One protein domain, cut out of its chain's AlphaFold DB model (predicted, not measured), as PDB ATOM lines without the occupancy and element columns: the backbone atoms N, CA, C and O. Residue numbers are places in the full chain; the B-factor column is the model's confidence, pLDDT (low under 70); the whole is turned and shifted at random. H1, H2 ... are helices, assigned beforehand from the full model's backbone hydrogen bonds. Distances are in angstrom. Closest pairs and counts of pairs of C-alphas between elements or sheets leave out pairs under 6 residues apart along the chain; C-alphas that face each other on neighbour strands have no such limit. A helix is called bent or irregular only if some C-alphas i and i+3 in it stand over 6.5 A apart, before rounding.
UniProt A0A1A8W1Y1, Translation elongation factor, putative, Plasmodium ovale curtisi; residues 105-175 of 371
ATOM      1  N   ASN A 105     -24.081   5.359 -44.696       57.62
ATOM      2  CA  ASN A 105     -24.131   4.236 -43.756       57.62
ATOM      3  C   ASN A 105     -22.753   3.637 -43.402       57.62
ATOM      4  O   ASN A 105     -22.677   2.843 -42.472       57.62
ATOM      5  N   LEU A 106     -21.668   4.001 -44.102       63.50
ATOM      6  CA  LEU A 106     -20.293   3.542 -43.818       63.50
ATOM      7  C   LEU A 106     -19.500   4.516 -42.922       63.50
ATOM      8  O   LEU A 106     -18.373   4.216 -42.546       63.50
ATOM      9  N   LEU A 107     -20.072   5.676 -42.577       64.69
ATOM     10  CA  LEU A 107     -19.430   6.715 -41.750       64.69
ATOM     11  C   LEU A 107     -19.573   6.477 -40.237       64.69
ATOM     12  O   LEU A 107     -18.966   7.185 -39.433       64.69
ATOM     13  N   THR A 108     -20.409   5.514 -39.846       68.31
ATOM     14  CA  THR A 108     -20.647   5.144 -38.446       68.31
ATOM     15  C   THR A 108     -20.404   3.652 -38.275       68.31
ATOM     16  O   THR A 108     -21.305   2.842 -38.465       68.31
ATOM     17  N   VAL A 109     -19.167   3.283 -37.949       71.44
ATOM     18  CA  VAL A 109     -18.757   1.885 -37.767       71.44
ATOM     19  C   VAL A 109     -19.119   1.431 -36.353       71.44
ATOM     20  O   VAL A 109     -18.599   1.980 -35.380       71.44
ATOM     21  N   LYS A 110     -20.029   0.454 -36.220       64.19
ATOM     22  CA  LYS A 110     -20.520  -0.031 -34.911       64.19
ATOM     23  C   LYS A 110     -20.010  -1.426 -34.520       64.19
ATOM     24  O   LYS A 110     -20.394  -1.918 -33.463       64.19
ATOM     25  N   GLY A 111     -19.132  -2.044 -35.315       66.81
ATOM     26  CA  GLY A 111     -18.458  -3.303 -34.968       66.81
ATOM     27  C   GLY A 111     -18.186  -4.222 -36.164       66.81
ATOM     28  O   GLY A 111     -18.240  -3.795 -37.318       66.81
ATOM     29  N   GLU A 112     -17.914  -5.500 -35.880       64.94
ATOM     30  CA  GLU A 112     -17.450  -6.526 -36.836       64.94
ATOM     31  C   GLU A 112     -18.389  -6.765 -38.031       64.94
ATOM     32  O   GLU A 112     -17.940  -7.072 -39.138       64.94
ATOM     33  N   SER A 113     -19.697  -6.556 -37.857       68.25
ATOM     34  CA  SER A 113     -20.683  -6.696 -38.937       68.25
ATOM     35  C   SER A 113     -20.491  -5.675 -40.070       68.25
ATOM     36  O   SER A 113     -20.853  -5.952 -41.219       68.25
ATOM     37  N   ASP A 114     -19.874  -4.526 -39.782       77.69
ATOM     38  CA  ASP A 114     -19.599  -3.471 -40.759       77.69
ATOM     39  C   ASP A 114     -18.232  -3.635 -41.440       77.69
ATOM     40  O   ASP A 114     -18.030  -3.109 -42.538       77.69
ATOM     41  N   TYR A 115     -17.322  -4.437 -40.874       83.00
ATOM     42  CA  TYR A 115     -16.015  -4.723 -41.480       83.00
ATOM     43  C   TYR A 115     -16.133  -5.487 -42.794       83.00
ATOM     44  O   TYR A 115     -15.404  -5.183 -43.735       83.00
ATOM     45  N   ASN A 116     -17.119  -6.379 -42.925       83.88
ATOM     46  CA  ASN A 116     -17.419  -7.041 -44.199       83.88
ATOM     47  C   ASN A 116     -17.770  -6.027 -45.304       83.88
ATOM     48  O   ASN A 116     -17.273  -6.117 -46.429       83.88
ATOM     49  N   LYS A 117     -18.600  -5.027 -44.977       84.50
ATOM     50  CA  LYS A 117     -19.036  -3.988 -45.926       84.50
ATOM     51  C   LYS A 117     -17.892  -3.036 -46.270       84.50
ATOM     52  O   LYS A 117     -17.703  -2.708 -47.440       84.50
ATOM     53  N   LEU A 118     -17.103  -2.639 -45.272       84.94
ATOM     54  CA  LEU A 118     -15.912  -1.807 -45.458       84.94
ATOM     55  C   LEU A 118     -14.839  -2.527 -46.282       84.94
ATOM     56  O   LEU A 118     -14.254  -1.927 -47.177       84.94
ATOM     57  N   ASN A 119     -14.615  -3.820 -46.054       88.81
ATOM     58  CA  ASN A 119     -13.660  -4.609 -46.830       88.81
ATOM     59  C   ASN A 119     -14.086  -4.725 -48.304       88.81
ATOM     60  O   ASN A 119     -13.260  -4.537 -49.195       88.81
ATOM     61  N   ALA A 120     -15.379  -4.943 -48.576       88.81
ATOM     62  CA  ALA A 120     -15.914  -4.919 -49.941       88.81
ATOM     63  C   ALA A 120     -15.807  -3.527 -50.596       88.81
ATOM     64  O   ALA A 120     -15.588  -3.420 -51.805       88.81
ATOM     65  N   PHE A 121     -15.923  -2.457 -49.803       86.56
ATOM     66  CA  PHE A 121     -15.740  -1.083 -50.262       86.56
ATOM     67  C   PHE A 121     -14.272  -0.795 -50.624       86.56
ATOM     68  O   PHE A 121     -13.994  -0.381 -51.753       86.56
ATOM     69  N   PHE A 122     -13.324  -1.093 -49.732       89.00
ATOM     70  CA  PHE A 122     -11.886  -0.881 -49.956       89.00
ATOM     71  C   PHE A 122     -11.254  -1.865 -50.952       89.00
ATOM     72  O   PHE A 122     -10.134  -1.649 -51.415       89.00
ATOM     73  N   ALA A 123     -11.969  -2.921 -51.349       88.88
ATOM     74  CA  ALA A 123     -11.568  -3.746 -52.487       88.88
ATOM     75  C   ALA A 123     -11.533  -2.932 -53.793       88.88
ATOM     76  O   ALA A 123     -10.668  -3.151 -54.638       88.88
ATOM     77  N   LYS A 124     -12.460  -1.975 -53.946       86.25
ATOM     78  CA  LYS A 124     -12.591  -1.130 -55.145       86.25
ATOM     79  C   LYS A 124     -12.019   0.278 -54.974       86.25
ATOM     80  O   LYS A 124     -11.838   0.960 -55.976       86.25
ATOM     81  N   HIS A 125     -11.752   0.700 -53.738       84.94
ATOM     82  CA  HIS A 125     -11.340   2.065 -53.419       84.94
ATOM     83  C   HIS A 125     -10.074   2.068 -52.561       84.94
ATOM     84  O   HIS A 125      -9.960   1.293 -51.611       84.94
ATOM     85  N   SER A 126      -9.122   2.948 -52.879       87.25
ATOM     86  CA  SER A 126      -7.904   3.105 -52.070       87.25
ATOM     87  C   SER A 126      -8.157   3.926 -50.804       87.25
ATOM     88  O   SER A 126      -7.555   3.641 -49.776       87.25
ATOM     89  N   TYR A 127      -9.085   4.885 -50.871       86.12
ATOM     90  CA  TYR A 127      -9.542   5.745 -49.771       86.12
ATOM     91  C   TYR A 127     -11.064   5.909 -49.825       86.12
ATOM     92  O   TYR A 127     -11.685   5.566 -50.836       86.12
ATOM     93  N   TYR A 128     -11.679   6.495 -48.797       83.56
ATOM     94  CA  TYR A 128     -13.116   6.788 -48.794       83.56
ATOM     95  C   TYR A 128     -13.528   7.672 -49.983       83.56
ATOM     96  O   TYR A 128     -14.552   7.426 -50.621       83.56
ATOM     97  N   GLN A 129     -12.686   8.642 -50.353       79.62
ATOM     98  CA  GLN A 129     -12.871   9.497 -51.536       79.62
ATOM     99  C   GLN A 129     -12.149   8.959 -52.792       79.62
ATOM    100  O   GLN A 129     -11.862   9.692 -53.738       79.62
ATOM    101  N   ASN A 130     -11.881   7.650 -52.810       77.38
ATOM    102  CA  ASN A 130     -11.230   6.853 -53.851       77.38
ATOM    103  C   ASN A 130      -9.738   7.140 -54.084       77.38
ATOM    104  O   ASN A 130      -8.928   6.220 -53.985       77.38
ATOM    105  N   TYR A 131      -9.373   8.386 -54.384       77.50
ATOM    106  CA  TYR A 131      -8.040   8.730 -54.903       77.50
ATOM    107  C   TYR A 131      -7.135   9.475 -53.917       77.50
ATOM    108  O   TYR A 131      -5.925   9.486 -54.115       77.50
ATOM    109  N   ALA A 132      -7.692  10.072 -52.863       82.94
ATOM    110  CA  ALA A 132      -6.941  10.864 -51.891       82.94
ATOM    111  C   ALA A 132      -7.460  10.651 -50.465       82.94
ATOM    112  O   ALA A 132      -8.639  10.336 -50.272       82.94
ATOM    113  N   LEU A 133      -6.572  10.866 -49.490       86.50
ATOM    114  CA  LEU A 133      -6.909  10.886 -48.073       86.50
ATOM    115  C   LEU A 133      -7.906  12.015 -47.784       86.50
ATOM    116  O   LEU A 133      -7.699  13.156 -48.201       86.50
ATOM    117  N   SER A 134      -8.980  11.693 -47.068       85.69
ATOM    118  CA  SER A 134     -10.033  12.641 -46.707       85.69
ATOM    119  C   SER A 134     -10.274  12.654 -45.196       85.69
ATOM    120  O   SER A 134      -9.991  11.681 -44.495       85.69
ATOM    121  N   ALA A 135     -10.899  13.719 -44.685       84.81
ATOM    122  CA  ALA A 135     -11.333  13.809 -43.285       84.81
ATOM    123  C   ALA A 135     -12.266  12.648 -42.874       84.81
ATOM    124  O   ALA A 135     -12.393  12.314 -41.696       84.81
ATOM    125  N   LEU A 136     -12.926  12.009 -43.846       83.88
ATOM    126  CA  LEU A 136     -13.795  10.850 -43.630       83.88
ATOM    127  C   LEU A 136     -12.999   9.572 -43.330       83.88
ATOM    128  O   LEU A 136     -13.412   8.800 -42.467       83.88
ATOM    129  N   ASP A 137     -11.840   9.380 -43.964       87.56
ATOM    130  CA  ASP A 137     -10.940   8.259 -43.670       87.56
ATOM    131  C   ASP A 137     -10.426   8.336 -42.229       87.56
ATOM    132  O   ASP A 137     -10.434   7.337 -41.514       87.56
ATOM    133  N   VAL A 138     -10.070   9.541 -41.772       87.00
ATOM    134  CA  VAL A 138      -9.621   9.785 -40.392       87.00
ATOM    135  C   VAL A 138     -10.746   9.525 -39.384       87.00
ATOM    136  O   VAL A 138     -10.520   8.913 -38.341       87.00
ATOM    137  N   LYS A 139     -11.989   9.908 -39.709       86.94
ATOM    138  CA  LYS A 139     -13.164   9.588 -38.878       86.94
ATOM    139  C   LYS A 139     -13.398   8.082 -38.755       86.94
ATOM    140  O   LYS A 139     -13.643   7.611 -37.648       86.94
ATOM    141  N   ILE A 140     -13.304   7.334 -39.855       87.06
ATOM    142  CA  ILE A 140     -13.459   5.867 -39.854       87.06
ATOM    143  C   ILE A 140     -12.306   5.215 -39.084       87.06
ATOM    144  O   ILE A 140     -12.534   4.321 -38.272       87.06
ATOM    145  N   TYR A 141     -11.078   5.700 -39.274       87.25
ATOM    146  CA  TYR A 141      -9.895   5.205 -38.573       87.25
ATOM    147  C   TYR A 141     -10.027   5.359 -37.053       87.25
ATOM    148  O   TYR A 141      -9.846   4.391 -36.320       87.25
ATOM    149  N   ASN A 142     -10.468   6.529 -36.580       85.50
ATOM    150  CA  ASN A 142     -10.677   6.800 -35.153       85.50
ATOM    151  C   ASN A 142     -11.806   5.958 -34.523       85.50
ATOM    152  O   ASN A 142     -11.845   5.779 -33.302       85.50
ATOM    153  N   GLN A 143     -12.737   5.445 -35.333       84.31
ATOM    154  CA  GLN A 143     -13.800   4.541 -34.884       84.31
ATOM    155  C   GLN A 143     -13.318   3.084 -34.757       84.31
ATOM    156  O   GLN A 143     -13.881   2.325 -33.966       84.31
ATOM    157  N   ILE A 144     -12.265   2.688 -35.483       82.88
ATOM    158  CA  ILE A 144     -11.704   1.331 -35.452       82.88
ATOM    159  C   ILE A 144     -10.646   1.252 -34.350       82.88
ATOM    160  O   ILE A 144      -9.493   1.639 -34.524       82.88
ATOM    161  N   LYS A 145     -11.053   0.737 -33.189       71.88
ATOM    162  CA  LYS A 145     -10.186   0.612 -32.006       71.88
ATOM    163  C   LYS A 145      -9.566  -0.777 -31.828       71.88
ATOM    164  O   LYS A 145      -8.708  -0.938 -30.967       71.88
ATOM    165  N   CYS A 146     -10.007  -1.775 -32.591       68.88
ATOM    166  CA  CYS A 146      -9.512  -3.148 -32.503       68.88
ATOM    167  C   CYS A 146      -8.587  -3.508 -33.672       68.88
ATOM    168  O   CYS A 146      -8.573  -2.853 -34.716       68.88
ATOM    169  N   VAL A 147      -7.796  -4.562 -33.468       70.00
ATOM    170  CA  VAL A 147      -6.900  -5.114 -34.486       70.00
ATOM    171  C   VAL A 147      -7.739  -5.815 -35.552       70.00
ATOM    172  O   VAL A 147      -8.563  -6.664 -35.232       70.00
ATOM    173  N   ILE A 148      -7.534  -5.447 -36.816       79.44
ATOM    174  CA  ILE A 148      -8.221  -6.054 -37.960       79.44
ATOM    175  C   ILE A 148      -7.492  -7.340 -38.361       79.44
ATOM    176  O   ILE A 148      -6.291  -7.305 -38.640       79.44
ATOM    177  N   ASP A 149      -8.226  -8.448 -38.453       80.25
ATOM    178  CA  ASP A 149      -7.689  -9.722 -38.927       80.25
ATOM    179  C   ASP A 149      -7.330  -9.659 -40.416       80.25
ATOM    180  O   ASP A 149      -8.173  -9.416 -41.285       80.25
ATOM    181  N   LYS A 150      -6.054  -9.916 -40.717       84.44
ATOM    182  CA  LYS A 150      -5.495  -9.847 -42.074       84.44
ATOM    183  C   LYS A 150      -6.133 -10.858 -43.032       84.44
ATOM    184  O   LYS A 150      -6.332 -10.533 -44.200       84.44
ATOM    185  N   ASP A 151      -6.440 -12.056 -42.540       82.69
ATOM    186  CA  ASP A 151      -6.896 -13.171 -43.376       82.69
ATOM    187  C   ASP A 151      -8.390 -13.069 -43.716       82.69
ATOM    188  O   ASP A 151      -8.808 -13.459 -44.804       82.69
ATOM    189  N   MET A 152      -9.185 -12.473 -42.822       82.12
ATOM    190  CA  MET A 152     -10.616 -12.235 -43.040       82.12
ATOM    191  C   MET A 152     -10.872 -10.925 -43.802       82.12
ATOM    192  O   MET A 152     -11.791 -10.852 -44.621       82.12
ATOM    193  N   TYR A 153     -10.042  -9.896 -43.585       85.50
ATOM    194  CA  TYR A 153     -10.248  -8.547 -44.126       85.50
ATOM    195  C   TYR A 153      -8.987  -7.938 -44.764       85.50
ATOM    196  O   TYR A 153      -8.480  -6.914 -44.294       85.50
ATOM    197  N   PRO A 154      -8.484  -8.498 -45.880       89.00
ATOM    198  CA  PRO A 154      -7.212  -8.077 -46.467       89.00
ATOM    199  C   PRO A 154      -7.216  -6.626 -46.978       89.00
ATOM    200  O   PRO A 154      -6.209  -5.923 -46.858       89.00
ATOM    201  N   HIS A 155      -8.333  -6.141 -47.533       88.94
ATOM    202  CA  HIS A 155      -8.412  -4.795 -48.111       88.94
ATOM    203  C   HIS A 155      -8.587  -3.717 -47.042       88.94
ATOM    204  O   HIS A 155      -7.955  -2.661 -47.128       88.94
ATOM    205  N   LEU A 156      -9.389  -4.006 -46.014       88.81
ATOM    206  CA  LEU A 156      -9.536  -3.137 -44.849       88.81
ATOM    207  C   LEU A 156      -8.229  -3.065 -44.046       88.81
ATOM    208  O   LEU A 156      -7.805  -1.973 -43.678       88.81
ATOM    209  N   TYR A 157      -7.549  -4.200 -43.846       89.62
ATOM    210  CA  TYR A 157      -6.249  -4.252 -43.173       89.62
ATOM    211  C   TYR A 157      -5.181  -3.434 -43.914       89.62
ATOM    212  O   TYR A 157      -4.448  -2.663 -43.293       89.62
ATOM    213  N   ARG A 158      -5.117  -3.545 -45.251       91.25
ATOM    214  CA  ARG A 158      -4.218  -2.731 -46.090       91.25
ATOM    215  C   ARG A 158      -4.445  -1.238 -45.862       91.25
ATOM    216  O   ARG A 158      -3.482  -0.509 -45.637       91.25
ATOM    217  N   TRP A 159      -5.701  -0.798 -45.948       91.69
ATOM    218  CA  TRP A 159      -6.062   0.604 -45.742       91.69
ATOM    219  C   TRP A 159      -5.724   1.055 -44.315       91.69
ATOM    220  O   TRP A 159      -5.024   2.048 -44.148       91.69
ATOM    221  N   TYR A 160      -6.095   0.281 -43.293       90.06
ATOM    222  CA  TYR A 160      -5.830   0.624 -41.893       90.06
ATOM    223  C   TYR A 160      -4.333   0.781 -41.605       90.06
ATOM    224  O   TYR A 160      -3.920   1.773 -41.008       90.06
ATOM    225  N   LYS A 161      -3.508  -0.155 -42.096       90.94
ATOM    226  CA  LYS A 161      -2.046  -0.094 -41.961       90.94
ATOM    227  C   LYS A 161      -1.459   1.136 -42.656       90.94
ATOM    228  O   LYS A 161      -0.518   1.740 -42.141       90.94
ATOM    229  N   HIS A 162      -2.006   1.500 -43.814       89.38
ATOM    230  CA  HIS A 162      -1.599   2.704 -44.523       89.38
ATOM    231  C   HIS A 162      -1.922   3.963 -43.705       89.38
ATOM    232  O   HIS A 162      -1.009   4.742 -43.439       89.38
ATOM    233  N   ILE A 163      -3.155   4.114 -43.211       89.50
ATOM    234  CA  ILE A 163      -3.551   5.274 -42.396       89.50
ATOM    235  C   ILE A 163      -2.742   5.355 -41.095       89.50
ATOM    236  O   ILE A 163      -2.269   6.431 -40.741       89.50
ATOM    237  N   SER A 164      -2.487   4.225 -40.427       88.31
ATOM    238  CA  SER A 164      -1.669   4.192 -39.205       88.31
ATOM    239  C   SER A 164      -0.194   4.537 -39.430       88.31
ATOM    240  O   SER A 164       0.501   4.894 -38.487       88.31
ATOM    241  N   SER A 165       0.307   4.375 -40.660       89.50
ATOM    242  CA  SER A 165       1.702   4.686 -41.003       89.50
ATOM    243  C   SER A 165       1.936   6.166 -41.310       89.50
ATOM    244  O   SER A 165       3.085   6.584 -41.448       89.50
ATOM    245  N   LEU A 166       0.865   6.957 -41.434       87.19
ATOM    246  CA  LEU A 166       0.964   8.379 -41.729       87.19
ATOM    247  C   LEU A 166       1.469   9.164 -40.506       87.19
ATOM    248  O   LEU A 166       1.098   8.844 -39.375       87.19
ATOM    249  N   PRO A 167       2.282  10.220 -40.709       86.06
ATOM    250  CA  PRO A 167       2.710  11.094 -39.621       86.06
ATOM    251  C   PRO A 167       1.501  11.764 -38.959       86.06
ATOM    252  O   PRO A 167       0.589  12.214 -39.657       86.06
ATOM    253  N   SER A 168       1.526  11.926 -37.632       77.56
ATOM    254  CA  SER A 168       0.451  12.611 -36.895       77.56
ATOM    255  C   SER A 168       0.192  14.025 -37.426       77.56
ATOM    256  O   SER A 168      -0.956  14.405 -37.590       77.56
ATOM    257  N   ALA A 169       1.244  14.742 -37.841       78.69
ATOM    258  CA  ALA A 169       1.138  16.067 -38.456       78.69
ATOM    259  C   ALA A 169       0.304  16.096 -39.753       78.69
ATOM    260  O   ALA A 169      -0.292  17.120 -40.068       78.69
ATOM    261  N   VAL A 170       0.270  14.994 -40.514       80.25
ATOM    262  CA  VAL A 170      -0.575  14.876 -41.712       80.25
ATOM    263  C   VAL A 170      -2.005  14.564 -41.298       80.25
ATOM    264  O   VAL A 170      -2.927  15.169 -41.824       80.25
ATOM    265  N   LEU A 171      -2.202  13.663 -40.333       81.00
ATOM    266  CA  LEU A 171      -3.536  13.331 -39.827       81.00
ATOM    267  C   LEU A 171      -4.225  14.551 -39.198       81.00
ATOM    268  O   LEU A 171      -5.417  14.748 -39.431       81.00
ATOM    269  N   ASP A 172      -3.475  15.401 -38.496       79.62
ATOM    270  CA  ASP A 172      -3.979  16.611 -37.841       79.62
ATOM    271  C   ASP A 172      -4.522  17.657 -38.834       79.62
ATOM    272  O   ASP A 172      -5.483  18.360 -38.536       79.62
ATOM    273  N   GLN A 173      -4.001  17.697 -40.065       81.69
ATOM    274  CA  GLN A 173      -4.534  18.563 -41.132       81.69
ATOM    275  C   GLN A 173      -5.949  18.157 -41.571       81.69
ATOM    276  O   GLN A 173      -6.692  18.964 -42.126       81.69
ATOM    277  N   TYR A 174      -6.335  16.903 -41.326       76.44
ATOM    278  CA  TYR A 174      -7.638  16.353 -41.697       76.44
ATOM    279  C   TYR A 174      -8.575  16.169 -40.491       76.44
ATOM    280  O   TYR A 174      -9.724  15.754 -40.678       76.44
ATOM    281  N   THR A 175      -8.128  16.485 -39.266       67.81
ATOM    282  CA  THR A 175      -8.961  16.494 -38.047       67.81
ATOM    283  C   THR A 175      -9.586  17.861 -37.747       67.81
ATOM    284  O   THR A 175     -10.415  17.960 -36.836       67.81
TER     285      THR A 175
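What this domain is: This is residues 105 to 175 of the 371 residues of the protein "Translation elongation factor, putative" of Plasmodium ovale curtisi (UniProt A0A1A8W1Y1). Two helices, H1 and H3, meet about at right angles as a T, the first turns of H3 packing on the middle of H1. The shorter H2 lies across from the later part of H3, and the small H4 sits at the far end of the longest axis, beyond the end of H3 and near H2. The printed part has 71 residues with four named helices, in the order H1, H2, H3, H4, and no named strand; its class is all helix. It is compact, with a radius of gyration of the C-alphas of 11.3 A, and its C-alphas span 31 by 22 by 20 A.

Where its parts are: The longest helix is H1, residues 112 to 124, 19.7 A from first to last C-alpha; it begins with C-alpha 112 at (-17.450, -6.526, -36.836). H1 is neither bent nor irregular, but only just: C-alphas 113 and 116 are 6.2 A apart. H3, residues 154 to 164, is 15.3 A long and begins with C-alpha 154 at (-7.212, -8.077, -46.467). H2, residues 135 to 143, is 12.7 A long. H4, residues 168 to 173, is 8.8 A long and ends with C-alpha 173 at (-4.534, 18.563, -41.132).

How they stand to each other: H1 and H3 touch, with 11 pairs of C-alphas within 8 A; the closest C-alphas are those of Asn 119 and Leu 156, 4.8 A apart. Their lines are about perpendicular, at 89 degrees. H2 and H3 only just touch, with 3 pairs of C-alphas within 8 A, the closest being those of Tyr 141 and Tyr 160, 7.0 A apart. These two are also about perpendicular, at 77 degrees. H2 and H4 are close but not clearly touching: their closest C-alphas, those of Val 138 and Leu 171, are 7.1 A apart, and the helices run opposite ways at a steep tilt of 50 degrees. H1 is apart from H2 and from H4. H3 and H4 are apart, but only just, with their closest C-alphas 8.5 A from each other. In H2 and H3 every O i to N i+4 pair is within hydrogen-bond range; in H1 6 of 9 are, and in H4 1 of 2.

The domain as a whole: The two C-alphas farthest apart are those of Asp 151 and Gln 173, at 31.9 A. The printed part runs from 105 to 175 and has no cut. The link from H3 to H4 is tight, with 3 residues; those from H1 to H2 and from H2 to H3 are short, with 10 residues each. The mean pLDDT of the printed part is 81.7, and it is under 70 at residues 105 to 108, 110 to 113, 146 and 175.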